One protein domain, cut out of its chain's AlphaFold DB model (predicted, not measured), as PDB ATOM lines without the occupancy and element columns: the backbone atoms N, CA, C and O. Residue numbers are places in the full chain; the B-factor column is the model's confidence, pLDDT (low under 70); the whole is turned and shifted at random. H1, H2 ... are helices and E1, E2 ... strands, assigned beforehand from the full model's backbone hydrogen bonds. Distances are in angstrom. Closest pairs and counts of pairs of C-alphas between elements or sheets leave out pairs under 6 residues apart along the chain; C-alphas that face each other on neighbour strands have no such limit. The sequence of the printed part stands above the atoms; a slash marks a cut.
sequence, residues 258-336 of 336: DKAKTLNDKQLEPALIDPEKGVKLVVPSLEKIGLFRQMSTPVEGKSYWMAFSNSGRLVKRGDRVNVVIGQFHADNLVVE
ATOM      1  N   ASP A 258      64.474  73.351  81.643       74.75
ATOM      2  CA  ASP A 258      65.319  74.445  82.113       74.75
ATOM      3  C   ASP A 258      64.536  75.752  82.210       74.75
ATOM      4  O   ASP A 258      64.625  76.443  83.229       74.75
ATOM      5  N   LYS A 259      63.698  76.055  81.216       69.75
ATOM      6  CA  LYS A 259      62.799  77.221  81.263       69.75
ATOM      7  C   LYS A 259      61.713  77.074  82.324       69.75
ATOM      8  O   LYS A 259      61.329  78.062  82.949       69.75
ATOM      9  N   ALA A 260      61.234  75.856  82.564       72.69
ATOM     10  CA  ALA A 260      60.212  75.597  83.570       72.69
ATOM     11  C   ALA A 260      60.744  75.627  85.015       72.69
ATOM     12  O   ALA A 260      59.933  75.671  85.944       72.69
ATOM     13  N   LYS A 261      62.073  75.617  85.244       79.25
ATOM     14  CA  LYS A 261      62.673  75.602  86.601       79.25
ATOM     15  C   LYS A 261      62.113  76.700  87.495       79.25
ATOM     16  O   LYS A 261      61.740  76.416  88.629       79.25
ATOM     17  N   THR A 262      61.973  77.910  86.958       79.88
ATOM     18  CA  THR A 262      61.459  79.082  87.679       79.88
ATOM     19  C   THR A 262      60.035  78.871  88.207       79.88
ATOM     20  O   THR A 262      59.710  79.342  89.293       79.88
ATOM     21  N   LEU A 263      59.191  78.108  87.498       77.81
ATOM     22  CA  LEU A 263      57.807  77.831  87.914       77.81
ATOM     23  C   LEU A 263      57.740  76.943  89.166       77.81
ATOM     24  O   LEU A 263      56.840  77.094  89.996       77.81
ATOM     25  N   ASN A 264      58.718  76.048  89.341       75.44
ATOM     26  CA  ASN A 264      58.793  75.099  90.458       75.44
ATOM     27  C   ASN A 264      59.841  75.491  91.513       75.44
ATOM     28  O   ASN A 264      60.071  74.734  92.461       75.44
ATOM     29  N   ASP A 265      60.458  76.667  91.375       77.31
ATOM     30  CA  ASP A 265      61.466  77.168  92.302       77.31
ATOM     31  C   ASP A 265      60.853  77.418  93.690       77.31
ATOM     32  O   ASP A 265      59.890  78.176  93.847       77.31
ATOM     33  N   LYS A 266      61.425  76.764  94.706       75.12
ATOM     34  CA  LYS A 266      60.984  76.824  96.105       75.12
ATOM     35  C   LYS A 266      61.231  78.183  96.754       75.12
ATOM     36  O   LYS A 266      60.592  78.474  97.760       75.12
ATOM     37  N   GLN A 267      62.163  78.974  96.227       78.88
ATOM     38  CA  GLN A 267      62.503  80.294  96.754       78.88
ATOM     39  C   GLN A 267      61.626  81.409  96.173       78.88
ATOM     40  O   GLN A 267      61.586  82.502  96.731       78.88
ATOM     41  N   LEU A 268      60.918  81.147  95.071       82.50
ATOM     42  CA  LEU A 268      60.059  82.131  94.421       82.50
ATOM     43  C   LEU A 268      58.608  81.931  94.846       82.50
ATOM     44  O   LEU A 268      58.045  80.854  94.651       82.50
ATOM     45  N   GLU A 269      57.999  82.977  95.401       81.88
ATOM     46  CA  GLU A 269      56.592  82.978  95.801       81.88
ATOM     47  C   GLU A 269      55.686  83.328  94.613       81.88
ATOM     48  O   GLU A 269      55.741  84.454  94.111       81.88
ATOM     49  N   PRO A 270      54.835  82.394  94.153       87.56
ATOM     50  CA  PRO A 270      53.906  82.656  93.071       87.56
ATOM     51  C   PRO A 270      52.750  83.533  93.534       87.56
ATOM     52  O   PRO A 270      52.184  83.327  94.614       87.56
ATOM     53  N   ALA A 271      52.333  84.446  92.670       87.56
ATOM     54  CA  ALA A 271      51.159  85.272  92.872       87.56
ATOM     55  C   ALA A 271      50.271  85.261  91.632       87.56
ATOM     56  O   ALA A 271      50.761  85.383  90.513       87.56
ATOM     57  N   LEU A 272      48.965  85.162  91.850       88.31
ATOM     58  CA  LEU A 272      47.954  85.399  90.831       88.31
ATOM     59  C   LEU A 272      47.334  86.765  91.114       88.31
ATOM     60  O   LEU A 272      46.789  86.995  92.190       88.31
ATOM     61  N   ILE A 273      47.474  87.687  90.173       90.12
ATOM     62  CA  ILE A 273      47.103  89.090  90.320       90.12
ATOM     63  C   ILE A 273      45.952  89.382  89.365       90.12
ATOM     64  O   ILE A 273      46.104  89.205  88.165       90.12
ATOM     65  N   ASP A 274      44.827  89.855  89.882       89.12
ATOM     66  CA  ASP A 274      43.787  90.504  89.083       89.12
ATOM     67  C   ASP A 274      44.102  92.012  89.058       89.12
ATOM     68  O   ASP A 274      43.952  92.681  90.091       89.12
ATOM     69  N   PRO A 275      44.603  92.556  87.932       82.69
ATOM     70  CA  PRO A 275      45.013  93.953  87.855       82.69
ATOM     71  C   PRO A 275      43.823  94.921  87.877       82.69
ATOM     72  O   PRO A 275      43.996  96.057  88.315       82.69
ATOM     73  N   GLU A 276      42.629  94.498  87.450       84.25
ATOM     74  CA  GLU A 276      41.431  95.350  87.457       84.25
ATOM     75  C   GLU A 276      40.882  95.514  88.873       84.25
ATOM     76  O   GLU A 276      40.468  96.606  89.270       84.25
ATOM     77  N   LYS A 277      40.908  94.434  89.659       85.56
ATOM     78  CA  LYS A 277      40.408  94.434  91.041       85.56
ATOM     79  C   LYS A 277      41.485  94.756  92.072       85.56
ATOM     80  O   LYS A 277      41.167  94.897  93.251       85.56
ATOM     81  N   GLY A 278      42.750  94.838  91.655       84.38
ATOM     82  CA  GLY A 278      43.894  95.016  92.551       84.38
ATOM     83  C   GLY A 278      44.065  93.858  93.540       84.38
ATOM     84  O   GLY A 278      44.595  94.049  94.636       84.38
ATOM     85  N   VAL A 279      43.583  92.661  93.190       86.94
ATOM     86  CA  VAL A 279      43.590  91.487  94.071       86.94
ATOM     87  C   VAL A 279      44.840  90.662  93.802       86.94
ATOM     88  O   VAL A 279      45.128  90.328  92.660       86.94
ATOM     89  N   LYS A 280      45.559  90.284  94.860       89.44
ATOM     90  CA  LYS A 280      46.701  89.366  94.795       89.44
ATOM     91  C   LYS A 280      46.380  88.097  95.578       89.44
ATOM     92  O   LYS A 280      46.322  88.120  96.806       89.44
ATOM     93  N   LEU A 281      46.179  86.996  94.867       87.44
ATOM     94  CA  LEU A 281      46.028  85.664  95.437       87.44
ATOM     95  C   LEU A 281      47.398  84.991  95.537       87.44
ATOM     96  O   LEU A 281      48.234  85.102  94.640       87.44
ATOM     97  N   VAL A 282      47.618  84.267  96.628       86.25
ATOM     98  CA  VAL A 282      48.866  83.544  96.892       86.25
ATOM     99  C   VAL A 282      48.596  82.054  97.021       86.25
ATOM    100  O   VAL A 282      47.471  81.629  97.312       86.25
ATOM    101  N   VAL A 283      49.635  81.254  96.809       79.88
ATOM    102  CA  VAL A 283      49.584  79.817  97.080       79.88
ATOM    103  C   VAL A 283      49.528  79.618  98.600       79.88
ATOM    104  O   VAL A 283      50.457  80.036  99.292       79.88
ATOM    105  N   PRO A 284      48.462  79.014  99.155       78.31
ATOM    106  CA  PRO A 284      48.359  78.825 100.594       78.31
ATOM    107  C   PRO A 284      49.369  77.777 101.076       78.31
ATOM    108  O   PRO A 284      49.660  76.806 100.370       78.31
ATOM    109  N   SER A 285      49.871  77.954 102.300       73.06
ATOM    110  CA  SER A 285      50.642  76.946 103.027       73.06
ATOM    111  C   SER A 285      49.793  76.350 104.153       73.06
ATOM    112  O   SER A 285      49.105  77.065 104.880       73.06
ATOM    113  N   LEU A 286      49.809  75.023 104.286       66.38
ATOM    114  CA  LEU A 286      49.146  74.314 105.384       66.38
ATOM    115  C   LEU A 286      50.187  73.579 106.225       66.38
ATOM    116  O   LEU A 286      51.067  72.915 105.681       66.38
ATOM    117  N   GLU A 287      50.037  73.634 107.549       57.69
ATOM    118  CA  GLU A 287      51.013  73.147 108.542       57.69
ATOM    119  C   GLU A 287      51.407  71.664 108.364       57.69
ATOM    120  O   GLU A 287      52.504  71.265 108.741       57.69
ATOM    121  N   LYS A 288      50.552  70.848 107.726       57.34
ATOM    122  CA  LYS A 288      50.817  69.426 107.422       57.34
ATOM    123  C   LYS A 288      50.987  69.082 105.936       57.34
ATOM    124  O   LYS A 288      51.368  67.956 105.637       57.34
ATOM    125  N   ILE A 289      50.675  69.999 105.013       55.12
ATOM    126  CA  ILE A 289      50.625  69.722 103.559       55.12
ATOM    127  C   ILE A 289      51.649  70.577 102.782       55.12
ATOM    128  O   ILE A 289      52.009  70.240 101.660       55.12
ATOM    129  N   GLY A 290      52.198  71.635 103.393       63.62
ATOM    130  CA  GLY A 290      53.116  72.565 102.734       63.62
ATOM    131  C   GLY A 290      52.391  73.523 101.784       63.62
ATOM    132  O   GLY A 290      51.184  73.735 101.909       63.62
ATOM    133  N   LEU A 291      53.138  74.143 100.866       67.94
ATOM    134  CA  LEU A 291      52.579  75.002  99.815       67.94
ATOM    135  C   LEU A 291      51.760  74.165  98.823       67.94
ATOM    136  O   LEU A 291      52.222  73.119  98.370       67.94
ATOM    137  N   PHE A 292      50.584  74.654  98.430       69.62
ATOM    138  CA  PHE A 292      49.697  74.013  97.445       69.62
ATOM    139  C   PHE A 292      50.199  74.180  95.993       69.62
ATOM    140  O   PHE A 292      49.545  74.765  95.125       69.62
ATOM    141  N   ARG A 293      51.410  73.684  95.732       71.50
ATOM    142  CA  ARG A 293      52.055  73.640  94.415       71.50
ATOM    143  C   ARG A 293      53.034  72.479  94.346       71.50
ATOM    144  O   ARG A 293      53.604  72.071  95.358       71.50
ATOM    145  N   GLN A 294      53.302  71.998  93.141       69.94
ATOM    146  CA  GLN A 294      54.413  71.075  92.933       69.94
ATOM    147  C   GLN A 294      55.749  71.830  92.896       69.94
ATOM    148  O   GLN A 294      55.859  72.908  92.320       69.94
ATOM    149  N   MET A 295      56.766  71.262  93.550       69.19
ATOM    150  CA  MET A 295      58.092  71.879  93.724       69.19
ATOM    151  C   MET A 295      59.242  70.925  93.359       69.19
ATOM    152  O   MET A 295      60.367  71.072  93.842       69.19
ATOM    153  N   SER A 296      58.952  69.875  92.591       74.06
ATOM    154  CA  SER A 296      59.976  68.977  92.057       74.06
ATOM    155  C   SER A 296      60.650  69.613  90.843       74.06
ATOM    156  O   SER A 296      60.037  70.418  90.138       74.06
ATOM    157  N   THR A 297      61.911  69.239  90.592       74.62
ATOM    158  CA  THR A 297      62.620  69.637  89.372       74.62
ATOM    159  C   THR A 297      61.739  69.309  88.165       74.62
ATOM    160  O   THR A 297      61.319  68.150  88.039       74.62
ATOM    161  N   PRO A 298      61.412  70.300  87.318       74.31
ATOM    162  CA  PRO A 298      60.632  70.059  86.120       74.31
ATOM    163  C   PRO A 298      61.307  69.005  85.252       74.31
ATOM    164  O   PRO A 298      62.525  69.011  85.081       74.31
ATOM    165  N   VAL A 299      60.508  68.093  84.724       71.75
ATOM    166  CA  VAL A 299      60.931  67.091  83.757       71.75
ATOM    167  C   VAL A 299      60.091  67.312  82.520       71.75
ATOM    168  O   VAL A 299      58.875  67.494  82.610       71.75
ATOM    169  N   GLU A 300      60.756  67.303  81.376       67.38
ATOM    170  CA  GLU A 300      60.104  67.408  80.084       67.38
ATOM    171  C   GLU A 300      59.029  66.320  79.924       67.38
ATOM    172  O   GLU A 300      59.174  65.194  80.411       67.38
ATOM    173  N   GLY A 301      57.904  66.676  79.314       58.47
ATOM    174  CA  GLY A 301      56.746  65.797  79.159       58.47
ATOM    175  C   GLY A 301      55.864  65.663  80.404       58.47
ATOM    176  O   GLY A 301      54.810  65.038  80.317       58.47
ATOM    177  N   LYS A 302      56.226  66.245  81.558       64.62
ATOM    178  CA  LYS A 302      55.392  66.169  82.774       64.62
ATOM    179  C   LYS A 302      54.462  67.371  82.926       64.62
ATOM    180  O   LYS A 302      54.821  68.499  82.596       64.62
ATOM    181  N   SER A 303      53.269  67.125  83.464       65.00
ATOM    182  CA  SER A 303      52.293  68.164  83.804       65.00
ATOM    183  C   SER A 303      52.463  68.591  85.257       65.00
ATOM    184  O   SER A 303      52.593  67.742  86.141       65.00
ATOM    185  N   TYR A 304      52.416  69.903  85.493       72.31
ATOM    186  CA  TYR A 304      52.544  70.483  86.826       72.31
ATOM    187  C   TYR A 304      51.362  71.376  87.189       72.31
ATOM    188  O   TYR A 304      50.757  71.976  86.304       72.31
ATOM    189  N   TRP A 305      51.039  71.469  88.482       73.56
ATOM    190  CA  TRP A 305      49.916  72.272  88.979       73.56
ATOM    191  C   TRP A 305      50.297  73.188  90.148       73.56
ATOM    192  O   TRP A 305      51.228  72.925  90.919       73.56
ATOM    193  N   MET A 306      49.520  74.263  90.286       78.06
ATOM    194  CA  MET A 306      49.613  75.258  91.350       78.06
ATOM    195  C   MET A 306      48.212  75.774  91.679       78.06
ATOM    196  O   MET A 306      47.436  76.052  90.766       78.06
ATOM    197  N   ALA A 307      47.881  75.890  92.963       79.88
ATOM    198  CA  ALA A 307      46.581  76.384  93.403       79.88
ATOM    199  C   ALA A 307      46.732  77.685  94.195       79.88
ATOM    200  O   ALA A 307      47.544  77.779  95.113       79.88
ATOM    201  N   PHE A 308      45.906  78.676  93.863       83.06
ATOM    202  CA  PHE A 308      45.869  79.971  94.537       83.06
ATOM    203  C   PHE A 308      44.647  80.051  95.454       83.06
ATOM    204  O   PHE A 308      43.543  79.655  95.075       83.06
ATOM    205  N   SER A 309      44.830  80.565  96.670       82.88
ATOM    206  CA  SER A 309      43.729  80.743  97.617       82.88
ATOM    207  C   SER A 309      42.848  81.907  97.179       82.88
ATOM    208  O   SER A 309      43.274  83.056  97.225       82.88
ATOM    209  N   ASN A 310      41.606  81.617  96.797       86.50
ATOM    210  CA  ASN A 310      40.605  82.615  96.413       86.50
ATOM    211  C   ASN A 310      39.527  82.767  97.498       86.50
ATOM    212  O   ASN A 310      38.324  82.586  97.273       86.50
ATOM    213  N   SER A 311      39.978  83.041  98.721       74.81
ATOM    214  CA  SER A 311      39.079  83.256  99.856       74.81
ATOM    215  C   SER A 311      38.227  84.505  99.606       74.81
ATOM    216  O   SER A 311      38.754  85.579  99.341       74.81
ATOM    217  N   GLY A 312      36.900  84.356  99.650       79.38
ATOM    218  CA  GLY A 312      35.957  85.439  99.337       79.38
ATOM    219  C   GLY A 312      35.505  85.521  97.873       79.38
ATOM    220  O   GLY A 312      34.706  86.400  97.558       79.38
ATOM    221  N   ARG A 313      35.934  84.596  96.993       83.50
ATOM    222  CA  ARG A 313      35.521  84.536  95.569       83.50
ATOM    223  C   ARG A 313      35.762  85.863  94.827       83.50
ATOM    224  O   ARG A 313      34.901  86.334  94.079       83.50
ATOM    225  N   LEU A 314      36.914  86.473  95.098       84.06
ATOM    226  CA  LEU A 314      37.313  87.778  94.568       84.06
ATOM    227  C   LEU A 314      37.634  87.693  93.074       84.06
ATOM    228  O   LEU A 314      37.211  88.553  92.301       84.06
ATOM    229  N   VAL A 315      38.298  86.604  92.689       85.69
ATOM    230  CA  VAL A 315      38.493  86.203  91.297       85.69
ATOM    231  C   VAL A 315      37.377  85.229  90.901       85.69
ATOM    232  O   VAL A 315      36.999  84.345  91.673       85.69
ATOM    233  N   LYS A 316      36.800  85.393  89.721       85.81
ATOM    234  CA  LYS A 316      35.655  84.653  89.190       85.81
ATOM    235  C   LYS A 316      35.946  84.238  87.756       85.81
ATOM    236  O   LYS A 316      36.778  84.832  87.077       85.81
ATOM    237  N   ARG A 317      35.204  83.236  87.286       85.56
ATOM    238  CA  ARG A 317      35.193  82.859  85.874       85.56
ATOM    239  C   ARG A 317      34.938  84.093  85.000       85.56
ATOM    240  O   ARG A 317      33.977  84.821  85.242       85.56
ATOM    241  N   GLY A 318      35.781  84.287  83.993       79.06
ATOM    242  CA  GLY A 318      35.769  85.415  83.065       79.06
ATOM    243  C   GLY A 318      36.724  86.556  83.424       79.06
ATOM    244  O   GLY A 318      37.006  87.372  82.549       79.06
ATOM    245  N   ASP A 319      37.252  86.611  84.652       83.38
ATOM    246  CA  ASP A 319      38.223  87.642  85.035       83.38
ATOM    247  C   ASP A 319      39.568  87.442  84.321       83.38
ATOM    248  O   ASP A 319      39.963  86.315  83.999       83.38
ATOM    249  N   ARG A 320      40.288  88.549  84.102       84.56
ATOM    250  CA  ARG A 320      41.657  88.555  83.572       84.56
ATOM    251  C   ARG A 320      42.650  88.590  84.724       84.56
ATOM    252  O   ARG A 320      42.570  89.461  85.583       84.56
ATOM    253  N   VAL A 321      43.604  87.667  84.727       89.50
ATOM    254  CA  VAL A 321      44.608  87.544  85.783       89.50
ATOM    255  C   VAL A 321      46.006  87.379  85.205       89.50
ATOM    256  O   VAL A 321      46.195  86.864  84.105       89.50
ATOM    257  N   ASN A 322      47.000  87.790  85.979       87.12
ATOM    258  CA  ASN A 322      48.413  87.627  85.683       87.12
ATOM    259  C   ASN A 322      49.011  86.654  86.698       87.12
ATOM    260  O   ASN A 322      48.767  86.789  87.897       87.12
ATOM    261  N   VAL A 323      49.817  85.695  86.254       87.75
ATOM    262  CA  VAL A 323      50.604  84.829  87.138       87.75
ATOM    263  C   VAL A 323      52.047  85.322  87.149       87.75
ATOM    264  O   VAL A 323      52.696  85.381  86.108       87.75
ATOM    265  N   VAL A 324      52.549  85.662  88.336       86.44
ATOM    266  CA  VAL A 324      53.901  86.189  88.554       86.44
ATOM    267  C   VAL A 324      54.676  85.254  89.473       86.44
ATOM    268  O   VAL A 324      54.211  84.938  90.569       86.44
ATOM    269  N   ILE A 325      55.862  84.819  89.040       85.62
ATOM    270  CA  ILE A 325      56.764  83.941  89.801       85.62
ATOM    271  C   ILE A 325      58.201  84.450  89.644       85.62
ATOM    272  O   ILE A 325      58.889  84.143  88.670       85.62
ATOM    273  N   GLY A 326      58.672  85.259  90.595       84.31
ATOM    274  CA  GLY A 326      59.971  85.928  90.472       84.31
ATOM    275  C   GLY A 326      60.025  86.837  89.240       84.31
ATOM    276  O   GLY A 326      59.305  87.823  89.184       84.31
ATOM    277  N   GLN A 327      60.882  86.504  88.269       79.69
ATOM    278  CA  GLN A 327      61.002  87.216  86.982       79.69
ATOM    279  C   GLN A 327      60.079  86.652  85.886       79.69
ATOM    280  O   GLN A 327      60.032  87.192  84.784       79.69
ATOM    281  N   PHE A 328      59.383  85.542  86.147       81.06
ATOM    282  CA  PHE A 328      58.425  84.971  85.207       81.06
ATOM    283  C   PHE A 328      57.075  85.686  85.324       81.06
ATOM    284  O   PHE A 328      56.543  85.826  86.426       81.06
ATOM    285  N   HIS A 329      56.517  86.075  84.179       81.06
ATOM    286  CA  HIS A 329      55.211  86.715  84.057       81.06
ATOM    287  C   HIS A 329      54.396  86.020  82.964       81.06
ATOM    288  O   HIS A 329      54.866  85.858  81.837       81.06
ATOM    289  N   ALA A 330      53.174  85.622  83.303       81.06
ATOM    290  CA  ALA A 330      52.156  85.194  82.355       81.06
ATOM    291  C   ALA A 330      50.937  86.098  82.533       81.06
ATOM    292  O   ALA A 330      50.175  85.939  83.486       81.06
ATOM    293  N   ASP A 331      50.789  87.072  81.642       81.94
ATOM    294  CA  ASP A 331      49.791  88.130  81.771       81.94
ATOM    295  C   ASP A 331      48.516  87.839  80.964       81.94
ATOM    296  O   ASP A 331      48.534  87.112  79.967       81.94
ATOM    297  N   ASN A 332      47.410  88.473  81.365       77.44
ATOM    298  CA  ASN A 332      46.130  88.498  80.650       77.44
ATOM    299  C   ASN A 332      45.451  87.120  80.467       77.44
ATOM    300  O   ASN A 332      44.691  86.902  79.512       77.44
ATOM    301  N   LEU A 333      45.695  86.200  81.400       80.94
ATOM    302  CA  LEU A 333      45.074  84.876  81.445       80.94
ATOM    303  C   LEU A 333      43.593  85.004  81.816       80.94
ATOM    304  O   LEU A 333      43.242  85.763  82.713       80.94
ATOM    305  N   VAL A 334      42.715  84.263  81.139       80.12
ATOM    306  CA  VAL A 334      41.285  84.210  81.489       80.12
ATOM    307  C   VAL A 334      41.067  83.114  82.519       80.12
ATOM    308  O   VAL A 334      41.557  81.999  82.352       80.12
ATOM    309  N   VAL A 335      40.308  83.417  83.565       79.12
ATOM    310  CA  VAL A 335      39.863  82.410  84.533       79.12
ATOM    311  C   VAL A 335      38.666  81.657  83.955       79.12
ATOM    312  O   VAL A 335      37.633  82.265  83.674       79.12
ATOM    313  N   GLU A 336      38.791  80.343  83.772       74.94
ATOM    314  CA  GLU A 336      37.708  79.461  83.298       74.94
ATOM    315  C   GLU A 336      36.836  78.876  84.421       74.94
ATOM    316  O   GLU A 336      37.295  78.801  85.584       74.94
TER     317      GLU A 336
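What this domain is: This is residues 258 to 336 of the 336 residues of an uncharacterized protein of Acidobacteria bacterium (UniProt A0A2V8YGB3). With little regular structure, the model is a twisted wall of two hairpins side by side, E1 with E2 and E3 with E4, joined by a long loop, residues 283 to 319, with helix H1 near one end. The printed part has 79 residues, 29 in named elements, in the order H1 E1 E2 E3 E4, class mixed; the antiparallel sheet runs E2 E1 E3 E4. It is compact, radius of gyration of the C-alphas 13.0 A, spanning 33 by 29 by 21 A.

How they stand to each other: H1, residues 258 to 264, has 0 of 3 O i to N i+4 pairs within hydrogen-bond range but 3 of 4 O i to N i+3 pairs. E1, residues 270 to 274, and E2, residues 279 to 282, form a hairpin; N 281 and O 272 are 2.7 A apart. E3, residues 320 to 325, is antiparallel to E1, with N 273 and O 322 2.8 A apart. E4, residues 328 to 334, forms a hairpin with E3, with N 323 and O 330 2.8 A apart. H1 only grazes the sheet; its closest C-alphas to E3 are Leu 263 and Ile 325, 6.5 A.

Where its parts are: H1 begins at C-alpha 258 (65.319, 74.445, 82.113). E3 is 17.0 A long; E4, 17.6 A, ends at C-alpha 334 (41.285, 84.210, 81.489).

The domain as a whole: The farthest C-alphas, Asp 258 and Gly 312, are 35.8 A apart. The printed part has no cut; the link E2 to E3 is long. Fourteen residues, among them 286 to 292, have pLDDT under 70.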